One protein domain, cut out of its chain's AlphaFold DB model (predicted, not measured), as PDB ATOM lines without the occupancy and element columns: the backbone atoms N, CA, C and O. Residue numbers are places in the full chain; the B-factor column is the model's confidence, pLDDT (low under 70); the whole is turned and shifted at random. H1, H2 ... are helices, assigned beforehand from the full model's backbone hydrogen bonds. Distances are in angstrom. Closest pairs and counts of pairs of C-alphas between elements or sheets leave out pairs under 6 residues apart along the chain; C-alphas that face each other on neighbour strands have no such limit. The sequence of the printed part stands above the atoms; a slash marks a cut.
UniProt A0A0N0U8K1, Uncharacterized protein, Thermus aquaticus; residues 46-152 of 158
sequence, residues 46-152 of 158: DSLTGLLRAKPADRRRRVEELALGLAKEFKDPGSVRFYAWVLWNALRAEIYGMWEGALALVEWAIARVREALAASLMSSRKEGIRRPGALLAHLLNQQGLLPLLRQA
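Overview. This is residues 46 to 152 of the 158 residues of an uncharacterized protein of Thermus aquaticus (UniProt A0A0N0U8K1). Helix H3 is the core of a cluster of six helices, with H2 packed along it and short H6 across it on the opposite side. Long H4 packs by its first residues on the later part of H3 and has H5 packed on it; short H1 bridges H2 and H4, and residues 122 to 127 stick out. The printed part has 107 residues, with named helices H1 to H6 in chain order and no named strand: all helix. It is compact, with a radius of gyration of the C-alphas of 14.0 A, and elongated, spanning 45 by 26 by 22 A.

Arrangement. H1, residues 46 to 53, forms a hairpin with H2, residues 56 to 73: C-alphas of Leu 51 and Arg 59 are closest, 5.9 A apart. H2 and H3, residues 77 to 95, form a hairpin at a steep tilt of 39 degrees, closest at C-alphas of Ala 67 and Ala 84, 4.9 A. H3, the hub, touches five helices. With residues 86 to 94 alone it touches H4, residues 102 to 122, in a hairpin; C-alphas of Ala 90 and Ala 102 are closest, 5.2 A. H5, residues 132 to 142, touches H4 at a steep tilt of 49 degrees, closest at C-alphas of Ala 109 and Leu 139, 6.1 A. H6, residues 145 to 151, is about perpendicular to H3, at 84 degrees; C-alphas of Asn 89 and Leu 149 are closest, 6.0 A. H2 and H4 are apart. Every O i to N i+4 pair is within hydrogen-bond range in H1, H4, H5 and H6; H2 has 12 of 14, H3 13 of 15.

Along the chain. H1 begins at C-alpha 46 (146.728, 137.195, 156.418). H2 measures 26.1 A, H3 28.1 A and H4 30.7 A. H6 ends at C-alpha 151 (141.037, 119.625, 177.598).

Size, cuts and confidence. The printed part has no cut and no long link. Residues 46 to 47, 122 to 129 and 152 have pLDDT under 70.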
ATOM      1  N   ASP A  46     145.266 137.188 156.352       56.50
ATOM      2  CA  ASP A  46     146.728 137.195 156.418       56.50
ATOM      3  C   ASP A  46     147.296 137.207 157.848       56.50
ATOM      4  O   ASP A  46     148.456 136.864 158.056       56.50
ATOM      5  N   SER A  47     146.505 137.588 158.850       66.81
ATOM      6  CA  SER A  47     146.961 137.788 160.229       66.81
ATOM      7  C   SER A  47     147.038 136.473 160.999       66.81
ATOM      8  O   SER A  47     148.043 136.231 161.664       66.81
ATOM      9  N   LEU A  48     146.026 135.601 160.882       78.25
ATOM     10  CA  LEU A  48     146.013 134.286 161.543       78.25
ATOM     11  C   LEU A  48     146.866 133.269 160.780       78.25
ATOM     12  O   LEU A  48     147.686 132.582 161.384       78.25
ATOM     13  N   THR A  49     146.797 133.263 159.449       71.81
ATOM     14  CA  THR A  49     147.748 132.505 158.615       71.81
ATOM     15  C   THR A  49     149.180 133.030 158.802       71.81
ATOM     16  O   THR A  49     150.151 132.269 158.843       71.81
ATOM     17  N   GLY A  50     149.329 134.341 159.001       76.62
ATOM     18  CA  GLY A  50     150.586 134.986 159.366       76.62
ATOM     19  C   GLY A  50     151.124 134.569 160.736       76.62
ATOM     20  O   GLY A  50     152.341 134.564 160.908       76.62
ATOM     21  N   LEU A  51     150.271 134.166 161.692       82.31
ATOM     22  CA  LEU A  51     150.726 133.584 162.963       82.31
ATOM     23  C   LEU A  51     151.461 132.262 162.739       82.31
ATOM     24  O   LEU A  51     152.524 132.061 163.324       82.31
ATOM     25  N   LEU A  52     150.933 131.383 161.881       81.62
ATOM     26  CA  LEU A  52     151.579 130.105 161.563       81.62
ATOM     27  C   LEU A  52     152.938 130.316 160.884       81.62
ATOM     28  O   LEU A  52     153.927 129.676 161.251       81.62
ATOM     29  N   ARG A  53     152.999 131.265 159.940       82.44
ATOM     30  CA  ARG A  53     154.217 131.604 159.181       82.44
ATOM     31  C   ARG A  53     155.259 132.379 159.992       82.44
ATOM     32  O   ARG A  53     156.419 132.436 159.592       82.44
ATOM     33  N   ALA A  54     154.872 132.994 161.109       83.12
ATOM     34  CA  ALA A  54     155.795 133.740 161.953       83.12
ATOM     35  C   ALA A  54     156.835 132.822 162.611       83.12
ATOM     36  O   ALA A  54     156.541 131.676 162.974       83.12
ATOM     37  N   LYS A  55     158.043 133.362 162.829       84.38
ATOM     38  CA  LYS A  55     159.101 132.683 163.587       84.38
ATOM     39  C   LYS A  55     158.592 132.329 164.991       84.38
ATOM     40  O   LYS A  55     157.879 133.148 165.577       84.38
ATOM     41  N   PRO A  56     158.990 131.183 165.574       82.88
ATOM     42  CA  PRO A  56     158.534 130.768 166.902       82.88
ATOM     43  C   PRO A  56     158.666 131.853 167.981       82.88
ATOM     44  O   PRO A  56     157.730 132.055 168.751       82.88
ATOM     45  N   ALA A  57     159.771 132.608 167.969       82.12
ATOM     46  CA  ALA A  57     160.033 133.701 168.907       82.12
ATOM     47  C   ALA A  57     159.025 134.868 168.807       82.12
ATOM     48  O   ALA A  57     158.695 135.489 169.814       82.12
ATOM     49  N   ASP A  58     158.484 135.133 167.614       86.12
ATOM     50  CA  ASP A  58     157.599 136.277 167.355       86.12
ATOM     51  C   ASP A  58     156.111 135.935 167.522       86.12
ATOM     52  O   ASP A  58     155.266 136.830 167.617       86.12
ATOM     53  N   ARG A  59     155.760 134.642 167.557       86.38
ATOM     54  CA  ARG A  59     154.361 134.182 167.616       86.38
ATOM     55  C   ARG A  59     153.631 134.723 168.837       86.38
ATOM     56  O   ARG A  59     152.492 135.163 168.713       86.38
ATOM     57  N   ARG A  60     154.286 134.719 170.002       85.00
ATOM     58  CA  ARG A  60     153.690 135.199 171.257       85.00
ATOM     59  C   ARG A  60     153.308 136.672 171.162       85.00
ATOM     60  O   ARG A  60     152.160 137.022 171.416       85.00
ATOM     61  N   ARG A  61     154.251 137.503 170.719       86.00
ATOM     62  CA  ARG A  61     154.031 138.935 170.510       86.00
ATOM     63  C   ARG A  61     152.880 139.183 169.535       86.00
ATOM     64  O   ARG A  61     152.005 139.990 169.821       86.00
ATOM     65  N   ARG A  62     152.837 138.455 168.416       88.38
ATOM     66  CA  ARG A  62     151.744 138.590 167.441       88.38
ATOM     67  C   ARG A  62     150.391 138.188 168.021       88.38
ATOM     68  O   ARG A  62     149.405 138.863 167.757       88.38
ATOM     69  N   VAL A  63     150.319 137.127 168.825       89.12
ATOM     70  CA  VAL A  63     149.065 136.751 169.496       89.12
ATOM     71  C   VAL A  63     148.600 137.836 170.466       89.12
ATOM     72  O   VAL A  63     147.413 138.154 170.486       89.12
ATOM     73  N   GLU A  64     149.512 138.441 171.225       87.88
ATOM     74  CA  GLU A  64     149.192 139.559 172.121       87.88
ATOM     75  C   GLU A  64     148.693 140.789 171.339       87.88
ATOM     76  O   GLU A  64     147.654 141.356 171.683       87.88
ATOM     77  N   GLU A  65     149.370 141.159 170.247       88.69
ATOM     78  CA  GLU A  65     148.960 142.253 169.354       88.69
ATOM     79  C   GLU A  65     147.559 142.015 168.766       88.69
ATOM     80  O   GLU A  65     146.713 142.913 168.789       88.69
ATOM     81  N   LEU A  66     147.277 140.794 168.304       89.56
ATOM     82  CA  LEU A  66     145.972 140.428 167.753       89.56
ATOM     83  C   LEU A  66     144.866 140.397 168.811       89.56
ATOM     84  O   LEU A  66     143.768 140.890 168.560       89.56
ATOM     85  N   ALA A  67     145.144 139.878 170.006       89.69
ATOM     86  CA  ALA A  67     144.185 139.870 171.108       89.69
ATOM     87  C   ALA A  67     143.814 141.290 171.559       89.69
ATOM     88  O   ALA A  67     142.643 141.579 171.819       89.69
ATOM     89  N   LEU A  68     144.798 142.193 171.613       89.12
ATOM     90  CA  LEU A  68     144.570 143.614 171.875       89.12
ATOM     91  C   LEU A  68     143.783 144.279 170.742       89.12
ATOM     92  O   LEU A  68     142.895 145.088 171.015       89.12
ATOM     93  N   GLY A  69     144.082 143.934 169.487       88.25
ATOM     94  CA  GLY A  69     143.331 144.381 168.314       88.25
ATOM     95  C   GLY A  69     141.854 143.998 168.399       88.25
ATOM     96  O   GLY A  69     140.996 144.873 168.305       88.25
ATOM     97  N   LEU A  70     141.565 142.725 168.686       88.94
ATOM     98  CA  LEU A  70     140.207 142.204 168.880       88.94
ATOM     99  C   LEU A  70     139.471 142.908 170.019       88.94
ATOM    100  O   LEU A  70     138.336 143.343 169.849       88.94
ATOM    101  N   ALA A  71     140.115 143.064 171.175       88.81
ATOM    102  CA  ALA A  71     139.499 143.726 172.319       88.81
ATOM    103  C   ALA A  71     139.143 145.190 172.028       88.81
ATOM    104  O   ALA A  71     138.086 145.664 172.445       88.81
ATOM    105  N   LYS A  72     139.998 145.906 171.287       88.31
ATOM    106  CA  LYS A  72     139.712 147.277 170.840       88.31
ATOM    107  C   LYS A  72     138.577 147.307 169.823       88.31
ATOM    108  O   LYS A  72     137.659 148.109 169.972       88.31
ATOM    109  N   GLU A  73     138.627 146.430 168.825       87.88
ATOM    110  CA  GLU A  73     137.619 146.337 167.768       87.88
ATOM    111  C   GLU A  73     136.229 146.034 168.342       87.88
ATOM    112  O   GLU A  73     135.252 146.708 168.019       87.88
ATOM    113  N   PHE A  74     136.152 145.073 169.261       86.94
ATOM    114  CA  PHE A  74     134.905 144.647 169.890       86.94
ATOM    115  C   PHE A  74     134.482 145.525 171.069       86.94
ATOM    116  O   PHE A  74     133.439 145.272 171.668       86.94
ATOM    117  N   LYS A  75     135.265 146.561 171.408       86.62
ATOM    118  CA  LYS A  75     135.069 147.397 172.603       86.62
ATOM    119  C   LYS A  75     134.932 146.555 173.882       86.62
ATOM    120  O   LYS A  75     134.150 146.879 174.771       86.62
ATOM    121  N   ASP A  76     135.709 145.479 173.964       87.62
ATOM    122  CA  ASP A  76     135.684 144.484 175.036       87.62
ATOM    123  C   ASP A  76     137.078 144.321 175.677       87.62
ATOM    124  O   ASP A  76     137.756 143.305 175.480       87.62
ATOM    125  N   PRO A  77     137.548 145.329 176.439       87.00
ATOM    126  CA  PRO A  77     138.879 145.311 177.048       87.00
ATOM    127  C   PRO A  77     139.033 144.234 178.134       87.00
ATOM    128  O   PRO A  77     140.149 143.795 178.406       87.00
ATOM    129  N   GLY A  78     137.933 143.777 178.742       87.62
ATOM    130  CA  GLY A  78     137.958 142.740 179.778       87.62
ATOM    131  C   GLY A  78     138.336 141.353 179.250       87.62
ATOM    132  O   GLY A  78     138.828 140.517 180.007       87.62
ATOM    133  N   SER A  79     138.167 141.119 177.947       89.06
ATOM    134  CA  SER A  79     138.349 139.801 177.328       89.06
ATOM    135  C   SER A  79     139.698 139.614 176.625       89.06
ATOM    136  O   SER A  79     139.908 138.574 176.007       89.06
ATOM    137  N   VAL A  80     140.655 140.548 176.744       89.25
ATOM    138  CA  VAL A  80     141.986 140.443 176.095       89.25
ATOM    139  C   VAL A  80     142.661 139.101 176.395       89.25
ATOM    140  O   VAL A  80     143.114 138.409 175.485       89.25
ATOM    141  N   ARG A  81     142.694 138.698 177.674       88.31
ATOM    142  CA  ARG A  81     143.310 137.426 178.095       88.31
ATOM    143  C   ARG A  81     142.610 136.220 177.477       88.31
ATOM    144  O   ARG A  81     143.271 135.250 177.126       88.31
ATOM    145  N   PHE A  82     141.289 136.293 177.339       89.31
ATOM    146  CA  PHE A  82     140.499 135.247 176.706       89.31
ATOM    147  C   PHE A  82     140.810 135.146 175.207       89.31
ATOM    148  O   PHE A  82     141.085 134.049 174.729       89.31
ATOM    149  N   TYR A  83     140.865 136.268 174.482       90.88
ATOM    150  CA  TYR A  83     141.225 136.274 173.060       90.88
ATOM    151  C   TYR A  83     142.638 135.738 172.822       90.88
ATOM    152  O   TYR A  83     142.828 134.876 171.967       90.88
ATOM    153  N   ALA A  84     143.616 136.175 173.622       90.62
ATOM    154  CA  ALA A  84     144.985 135.666 173.549       90.62
ATOM    155  C   ALA A  84     145.036 134.156 173.809       90.62
ATOM    156  O   ALA A  84     145.705 133.422 173.083       90.62
ATOM    157  N   TRP A  85     144.291 133.679 174.810       92.19
ATOM    158  CA  TRP A  85     144.184 132.256 175.102       92.19
ATOM    159  C   TRP A  85     143.587 131.491 173.912       92.19
ATOM    160  O   TRP A  85     144.208 130.536 173.455       92.19
ATOM    161  N   VAL A  86     142.453 131.912 173.346       91.75
ATOM    162  CA  VAL A  86     141.844 131.234 172.184       91.75
ATOM    163  C   VAL A  86     142.833 131.145 171.019       91.75
ATOM    164  O   VAL A  86     143.079 130.054 170.510       91.75
ATOM    165  N   LEU A  87     143.444 132.272 170.644       91.31
ATOM    166  CA  LEU A  87     144.398 132.354 169.535       91.31
ATOM    167  C   LEU A  87     145.613 131.445 169.754       91.31
ATOM    168  O   LEU A  87     146.013 130.710 168.854       91.31
ATOM    169  N   TRP A  88     146.181 131.458 170.962       90.50
ATOM    170  CA  TRP A  88     147.356 130.656 171.294       90.50
ATOM    171  C   TRP A  88     147.060 129.154 171.306       90.50
ATOM    172  O   TRP A  88     147.864 128.352 170.830       90.50
ATOM    173  N   ASN A  89     145.907 128.744 171.843       89.50
ATOM    174  CA  ASN A  89     145.549 127.328 171.888       89.50
ATOM    175  C   ASN A  89     145.126 126.804 170.505       89.50
ATOM    176  O   ASN A  89     145.507 125.690 170.167       89.50
ATOM    177  N   ALA A  90     144.435 127.603 169.683       89.38
ATOM    178  CA  ALA A  90     144.128 127.242 168.297       89.38
ATOM    179  C   ALA A  90     145.399 127.110 167.439       89.38
ATOM    180  O   ALA A  90     145.554 126.136 166.711       89.38
ATOM    181  N   LEU A  91     146.359 128.027 167.602       89.38
ATOM    182  CA  LEU A  91     147.670 127.938 166.953       89.38
ATOM    183  C   LEU A  91     148.409 126.644 167.324       89.38
ATOM    184  O   LEU A  91     148.987 125.989 166.462       89.38
ATOM    185  N   ARG A  92     148.388 126.258 168.604       86.88
ATOM    186  CA  ARG A  92     148.986 124.992 169.058       86.88
ATOM    187  C   ARG A  92     148.238 123.774 168.523       86.88
ATOM    188  O   ARG A  92     148.891 122.812 168.139       86.88
ATOM    189  N   ALA A  93     146.907 123.819 168.473       86.94
ATOM    190  CA  ALA A  93     146.095 122.750 167.896       86.94
ATOM    191  C   ALA A  93     146.494 122.441 166.445       86.94
ATOM    192  O   ALA A  93     146.651 121.271 166.104       86.94
ATOM    193  N   GLU A  94     146.754 123.481 165.650       86.81
ATOM    194  CA  GLU A  94     147.240 123.352 164.272       86.81
ATOM    195  C   GLU A  94     148.694 122.867 164.202       86.81
ATOM    196  O   GLU A  94     148.987 121.904 163.501       86.81
ATOM    197  N   ILE A  95     149.617 123.473 164.967       86.44
ATOM    198  CA  ILE A  95     151.050 123.104 164.942       86.44
ATOM    199  C   ILE A  95     151.272 121.637 165.320       86.44
ATOM    200  O   ILE A  95     152.127 120.975 164.735       86.44
ATOM    201  N   TYR A  96     150.542 121.139 166.316       85.19
ATOM    202  CA  TYR A  96     150.676 119.760 166.782       85.19
ATOM    203  C   TYR A  96     149.743 118.784 166.050       85.19
ATOM    204  O   TYR A  96     149.658 117.628 166.455       85.19
ATOM    205  N   GLY A  97     149.031 119.229 165.006       83.12
ATOM    206  CA  GLY A  97     148.154 118.372 164.203       83.12
ATOM    207  C   GLY A  97     146.975 117.769 164.973       83.12
ATOM    208  O   GLY A  97     146.430 116.753 164.561       83.12
ATOM    209  N   MET A  98     146.583 118.363 166.104       82.50
ATOM    210  CA  MET A  98     145.457 117.872 166.910       82.50
ATOM    211  C   MET A  98     144.110 118.269 166.305       82.50
ATOM    212  O   MET A  98     143.118 117.580 166.520       82.50
ATOM    213  N   TRP A  99     144.069 119.393 165.584       81.44
ATOM    214  CA  TRP A  99     142.900 119.815 164.823       81.44
ATOM    215  C   TRP A  99     143.329 120.685 163.643       81.44
ATOM    216  O   TRP A  99     143.758 121.827 163.814       81.44
ATOM    217  N   GLU A 100     143.182 120.137 162.442       82.12
ATOM    218  CA  GLU A 100     143.403 120.856 161.189       82.12
ATOM    219  C   GLU A 100     142.311 121.916 160.960       82.12
ATOM    220  O   GLU A 100     141.116 121.623 161.015       82.12
ATOM    221  N   GLY A 101     142.710 123.168 160.734       84.31
ATOM    222  CA  GLY A 101     141.767 124.273 160.538       84.31
ATOM    223  C   GLY A 101     141.233 124.907 161.829       84.31
ATOM    224  O   GLY A 101     140.272 125.678 161.776       84.31
ATOM    225  N   ALA A 102     141.834 124.641 162.996       86.81
ATOM    226  CA  ALA A 102     141.465 125.309 164.245       86.81
ATOM    227  C   ALA A 102     141.574 126.845 164.160       86.81
ATOM    228  O   ALA A 102     140.732 127.554 164.714       86.81
ATOM    229  N   LEU A 103     142.580 127.380 163.459       87.75
ATOM    230  CA  LEU A 103     142.722 128.825 163.258       87.75
ATOM    231  C   LEU A 103     141.673 129.368 162.287       87.75
ATOM    232  O   LEU A 103     141.116 130.432 162.549       87.75
ATOM    233  N   ALA A 104     141.353 128.622 161.227       86.00
ATOM    234  CA  ALA A 104     140.275 128.976 160.303       86.00
ATOM    235  C   ALA A 104     138.904 129.002 161.008       86.00
ATOM    236  O   ALA A 104     138.077 129.876 160.755       86.00
ATOM    237  N   LEU A 105     138.674 128.094 161.959       87.06
ATOM    238  CA  LEU A 105     137.454 128.077 162.765       87.06
ATOM    239  C   LEU A 105     137.364 129.297 163.689       87.06
ATOM    240  O   LEU A 105     136.307 129.927 163.795       87.06
ATOM    241  N   VAL A 106     138.472 129.667 164.340       89.50
ATOM    242  CA  VAL A 106     138.543 130.902 165.137       89.50
ATOM    243  C   VAL A 106     138.285 132.128 164.267       89.50
ATOM    244  O   VAL A 106     137.557 133.028 164.687       89.50
ATOM    245  N   GLU A 107     138.825 132.155 163.051       89.44
ATOM    246  CA  GLU A 107     138.583 133.226 162.090       89.44
ATOM    247  C   GLU A 107     137.102 133.367 161.737       89.44
ATOM    248  O   GLU A 107     136.531 134.457 161.846       89.44
ATOM    249  N   TRP A 108     136.460 132.254 161.385       88.38
ATOM    250  CA  TRP A 108     135.026 132.206 161.125       88.38
ATOM    251  C   TRP A 108     134.222 132.737 162.321       88.38
ATOM    252  O   TRP A 108     133.327 133.570 162.156       88.38
ATOM    253  N   ALA A 109     134.569 132.323 163.543       87.81
ATOM    254  CA  ALA A 109     133.868 132.761 164.746       87.81
ATOM    255  C   ALA A 109     134.038 134.273 164.996       87.81
ATOM    256  O   ALA A 109     133.075 134.954 165.348       87.81
ATOM    257  N   ILE A 110     135.235 134.823 164.760       89.62
ATOM    258  CA  ILE A 110     135.505 136.269 164.819       89.62
ATOM    259  C   ILE A 110     134.644 137.018 163.794       89.62
ATOM    260  O   ILE A 110     134.034 138.034 164.138       89.62
ATOM    261  N   ALA A 111     134.543 136.519 162.559       86.44
ATOM    262  CA  ALA A 111     133.707 137.121 161.520       86.44
ATOM    263  C   ALA A 111     132.222 137.157 161.922       86.44
ATOM    264  O   ALA A 111     131.566 138.190 161.794       86.44
ATOM    265  N   ARG A 112     131.704 136.077 162.516       85.19
ATOM    266  CA  ARG A 112     130.330 136.037 163.044       85.19
ATOM    267  C   ARG A 112     130.099 137.031 164.181       85.19
ATOM    268  O   ARG A 112     129.051 137.673 164.224       85.19
ATOM    269  N   VAL A 113     131.070 137.210 165.078       87.31
ATOM    270  CA  VAL A 113     130.985 138.237 166.133       87.31
ATOM    271  C   VAL A 113     130.947 139.642 165.523       87.31
ATOM    272  O   VAL A 113     130.129 140.459 165.947       87.31
ATOM    273  N   ARG A 114     131.770 139.920 164.502       86.38
ATOM    274  CA  ARG A 114     131.760 141.204 163.772       86.38
ATOM    275  C   ARG A 114     130.396 141.494 163.156       86.38
ATOM    276  O   ARG A 114     129.863 142.585 163.335       86.38
ATOM    277  N   GLU A 115     129.821 140.515 162.467       84.12
ATOM    278  CA  GLU A 115     128.502 140.640 161.845       84.12
ATOM    279  C   GLU A 115     127.404 140.888 162.874       84.12
ATOM    280  O   GLU A 115     126.582 141.784 162.697       84.12
ATOM    281  N   ALA A 116     127.425 140.151 163.984       83.56
ATOM    282  CA  ALA A 116     126.457 140.323 165.053       83.56
ATOM    283  C   ALA A 116     126.560 141.728 165.680       83.56
ATOM    284  O   ALA A 116     125.542 142.377 165.932       83.56
ATOM    285  N   LEU A 117     127.781 142.238 165.881       83.88
ATOM    286  CA  LEU A 117     128.009 143.602 166.366       83.88
ATOM    287  C   LEU A 117     127.518 144.654 165.365       83.88
ATOM    288  O   LEU A 117     126.864 145.616 165.767       83.88
ATOM    289  N   ALA A 118     127.775 144.462 164.071       82.69
ATOM    290  CA  ALA A 118     127.289 145.351 163.021       82.69
ATOM    291  C   ALA A 118     125.752 145.360 162.943       82.69
ATOM    292  O   ALA A 118     125.145 146.428 162.868       82.69
ATOM    293  N   ALA A 119     125.114 144.190 163.030       80.62
ATOM    294  CA  ALA A 119     123.658 144.059 163.050       80.62
ATOM    295  C   ALA A 119     123.041 144.735 164.285       80.62
ATOM    296  O   ALA A 119     122.022 145.417 164.186       80.62
ATOM    297  N   SER A 120     123.694 144.612 165.442       77.12
ATOM    298  CA  SER A 120     123.274 145.257 166.687       77.12
ATOM    299  C   SER A 120     123.326 146.790 166.602       77.12
ATOM    300  O   SER A 120     122.441 147.457 167.132       77.12
ATOM    301  N   LEU A 121     124.295 147.356 165.873       72.94
ATOM    302  CA  LEU A 121     124.377 148.801 165.615       72.94
ATOM    303  C   LEU A 121     123.282 149.316 164.667       72.94
ATOM    304  O   LEU A 121     122.919 150.487 164.747       72.94
ATOM    305  N   MET A 122     122.768 148.468 163.773       68.44
ATOM    306  CA  MET A 122     121.689 148.814 162.837       68.44
ATOM    307  C   MET A 122     120.284 148.597 163.422       68.44
ATOM    308  O   MET A 122     119.299 149.063 162.850       68.44
ATOM    309  N   SER A 123     120.172 147.904 164.557       66.25
ATOM    310  CA  SER A 123     118.897 147.659 165.228       66.25
ATOM    311  C   SER A 123     118.448 148.877 166.039       66.25
ATOM    312  O   SER A 123     119.182 149.405 166.869       66.25
ATOM    313  N   SER A 124     117.191 149.288 165.851       59.41
ATOM    314  CA  SER A 124     116.562 150.364 166.635       59.41
ATOM    315  C   SER A 124     116.265 149.940 168.089       59.41
ATOM    316  O   SER A 124     116.065 150.776 168.972       59.41
ATOM    317  N   ARG A 125     116.277 148.626 168.382       58.28
ATOM    318  CA  ARG A 125     116.248 148.113 169.760       58.28
ATOM    319  C   ARG A 125     117.649 148.216 170.356       58.28
ATOM    320  O   ARG A 125     118.570 147.567 169.877       58.28
ATOM    321  N   LYS A 126     117.779 148.952 171.464       53.72
ATOM    322  CA  LYS A 126     118.992 149.120 172.299       53.72
ATOM    323  C   LYS A 126     119.544 147.822 172.934       53.72
ATOM    324  O   LYS A 126     120.284 147.884 173.917       53.72
ATOM    325  N   GLU A 127     119.226 146.647 172.404       57.00
ATOM    326  CA  GLU A 127     119.884 145.392 172.773       57.00
ATOM    327  C   GLU A 127     121.217 145.290 172.027       57.00
ATOM    328  O   GLU A 127     121.411 144.538 171.074       57.00
ATOM    329  N   GLY A 128     122.152 146.129 172.477       60.19
ATOM    330  CA  GLY A 128     123.567 146.006 172.170       60.19
ATOM    331  C   GLY A 128     124.071 144.621 172.575       60.19
ATOM    332  O   GLY A 128     123.780 144.175 173.687       60.19
ATOM    333  N   ILE A 129     124.874 143.957 171.740       68.38
ATOM    334  CA  ILE A 129     125.638 142.784 172.193       68.38
ATOM    335  C   ILE A 129     126.606 143.253 173.279       68.38
ATOM    336  O   ILE A 129     127.646 143.844 173.004       68.38
ATOM    337  N   ARG A 130     126.247 143.008 174.543       70.38
ATOM    338  CA  ARG A 130     127.019 143.485 175.700       70.38
ATOM    339  C   ARG A 130     128.293 142.683 175.958       70.38
ATOM    340  O   ARG A 130     129.132 143.139 176.726       70.38
ATOM    341  N   ARG A 131     128.413 141.470 175.402       82.38
ATOM    342  CA  ARG A 131     129.512 140.533 175.708       82.38
ATOM    343  C   ARG A 131     130.025 139.805 174.454       82.38
ATOM    344  O   ARG A 131     129.685 138.637 174.253       82.38
ATOM    345  N   PRO A 132     130.855 140.462 173.629       86.06
ATOM    346  CA  PRO A 132     131.439 139.869 172.423       86.06
ATOM    347  C   PRO A 132     132.291 138.628 172.719       86.06
ATOM    348  O   PRO A 132     132.162 137.620 172.029       86.06
ATOM    349  N   GLY A 133     133.085 138.645 173.797       87.44
ATOM    350  CA  GLY A 133     133.884 137.484 174.200       87.44
ATOM    351  C   GLY A 133     133.043 136.254 174.554       87.44
ATOM    352  O   GLY A 133     133.409 135.131 174.212       87.44
ATOM    353  N   ALA A 134     131.874 136.453 175.169       89.25
ATOM    354  CA  ALA A 134     130.951 135.360 175.477       89.25
ATOM    355  C   ALA A 134     130.296 134.787 174.211       89.25
ATOM    356  O   ALA A 134     130.132 133.573 174.110       89.25
ATOM    357  N   LEU A 135     129.968 135.642 173.236       88.88
ATOM    358  CA  LEU A 135     129.469 135.199 171.934       88.88
ATOM    359  C   LEU A 135     130.528 134.377 171.193       88.88
ATOM    360  O   LEU A 135     130.217 133.298 170.696       88.88
ATOM    361  N   LEU A 136     131.786 134.831 171.190       90.19
ATOM    362  CA  LEU A 136     132.890 134.066 170.612       90.19
ATOM    363  C   LEU A 136     133.021 132.699 171.294       90.19
ATOM    364  O   LEU A 136     133.061 131.675 170.620       90.19
ATOM    365  N   ALA A 137     133.026 132.662 172.631       90.25
ATOM    366  CA  ALA A 137     133.076 131.411 173.382       90.25
ATOM    367  C   ALA A 137     131.908 130.478 173.023       90.25
ATOM    368  O   ALA A 137     132.115 129.282 172.843       90.25
ATOM    369  N   HIS A 138     130.695 131.014 172.884       89.44
ATOM    370  CA  HIS A 138     129.520 130.239 172.503       89.44
ATOM    371  C   HIS A 138     129.668 129.610 171.111       89.44
ATOM    372  O   HIS A 138     129.463 128.406 170.972       89.44
ATOM    373  N   LEU A 139     130.098 130.388 170.113       88.75
ATOM    374  CA  LEU A 139     130.328 129.906 168.746       88.75
ATOM    375  C   LEU A 139     131.402 128.812 168.705       88.75
ATOM    376  O   LEU A 139     131.197 127.758 168.109       88.75
ATOM    377  N   LEU A 140     132.523 129.020 169.399       88.50
ATOM    378  CA  LEU A 140     133.593 128.023 169.485       88.50
ATOM    379  C   LEU A 140     133.160 126.762 170.238       88.50
ATOM    380  O   LEU A 140     133.664 125.676 169.965       88.50
ATOM    381  N   ASN A 141     132.242 126.892 171.195       89.31
ATOM    382  CA  ASN A 141     131.692 125.756 171.921       89.31
ATOM    383  C   ASN A 141     130.724 124.939 171.061       89.31
ATOM    384  O   ASN A 141     130.790 123.716 171.092       89.31
ATOM    385  N   GLN A 142     129.869 125.594 170.268       86.25
ATOM    386  CA  GLN A 142     128.972 124.918 169.323       86.25
ATOM    387  C   GLN A 142     129.737 124.081 168.297       86.25
ATOM    388  O   GLN A 142     129.294 122.996 167.941       86.25
ATOM    389  N   GLN A 143     130.896 124.567 167.857       86.88
ATOM    390  CA  GLN A 143     131.748 123.861 166.903       86.88
ATOM    391  C   GLN A 143     132.699 122.842 167.556       86.88
ATOM    392  O   GLN A 143     133.541 122.268 166.878       86.88
ATOM    393  N   GLY A 144     132.624 122.636 168.876       86.25
ATOM    394  CA  GLY A 144     133.462 121.670 169.595       86.25
ATOM    395  C   GLY A 144     134.914 122.104 169.841       86.25
ATOM    396  O   GLY A 144     135.629 121.416 170.570       86.25
ATOM    397  N   LEU A 145     135.349 123.263 169.328       85.94
ATOM    398  CA  LEU A 145     136.714 123.758 169.531       85.94
ATOM    399  C   LEU A 145     136.967 124.123 170.995       85.94
ATOM    400  O   LEU A 145     137.970 123.715 171.571       85.94
ATOM    401  N   LEU A 146     136.054 124.859 171.636       86.69
ATOM    402  CA  LEU A 146     136.281 125.351 172.999       86.69
ATOM    403  C   LEU A 146     136.473 124.228 174.044       86.69
ATOM    404  O   LEU A 146     137.397 124.347 174.853       86.69
ATOM    405  N   PRO A 147     135.670 123.144 174.051       86.25
ATOM    406  CA  PRO A 147     135.932 121.974 174.888       86.25
ATOM    407  C   PRO A 147     137.316 121.366 174.652       86.25
ATOM    408  O   PRO A 147     138.020 121.089 175.621       86.25
ATOM    409  N   LEU A 148     137.742 121.235 173.393       83.56
ATOM    410  CA  LEU A 148     139.057 120.690 173.058       83.56
ATOM    411  C   LEU A 148     140.187 121.585 173.577       83.56
ATOM    412  O   LEU A 148     141.114 121.097 174.218       83.56
ATOM    413  N   LEU A 149     140.083 122.907 173.399       84.06
ATOM    414  CA  LEU A 149     141.081 123.850 173.923       84.06
ATOM    415  C   LEU A 149     141.151 123.841 175.462       84.06
ATOM    416  O   LEU A 149     142.193 124.168 176.022       84.06
ATOM    417  N   ARG A 150     140.060 123.489 176.157       83.94
ATOM    418  CA  ARG A 150     140.033 123.333 177.625       83.94
ATOM    419  C   ARG A 150     140.638 122.014 178.101       83.94
ATOM    420  O   ARG A 150     141.186 121.976 179.197       83.94
ATOM    421  N   GLN A 151     140.488 120.953 177.312       76.62
ATOM    422  CA  GLN A 151     141.037 119.625 177.598       76.62
ATOM    423  C   GLN A 151     142.502 119.496 177.186       76.62
ATOM    424  O   GLN A 151     143.190 118.591 177.658       76.62
ATOM    425  N   ALA A 152     142.984 120.399 176.329       64.88
ATOM    426  CA  ALA A 152     144.390 120.492 175.993       64.88
ATOM    427  C   ALA A 152     145.227 120.534 177.284       64.88
ATOM    428  O   ALA A 152     144.936 121.348 178.172       64.88
TER     429      ALA A 152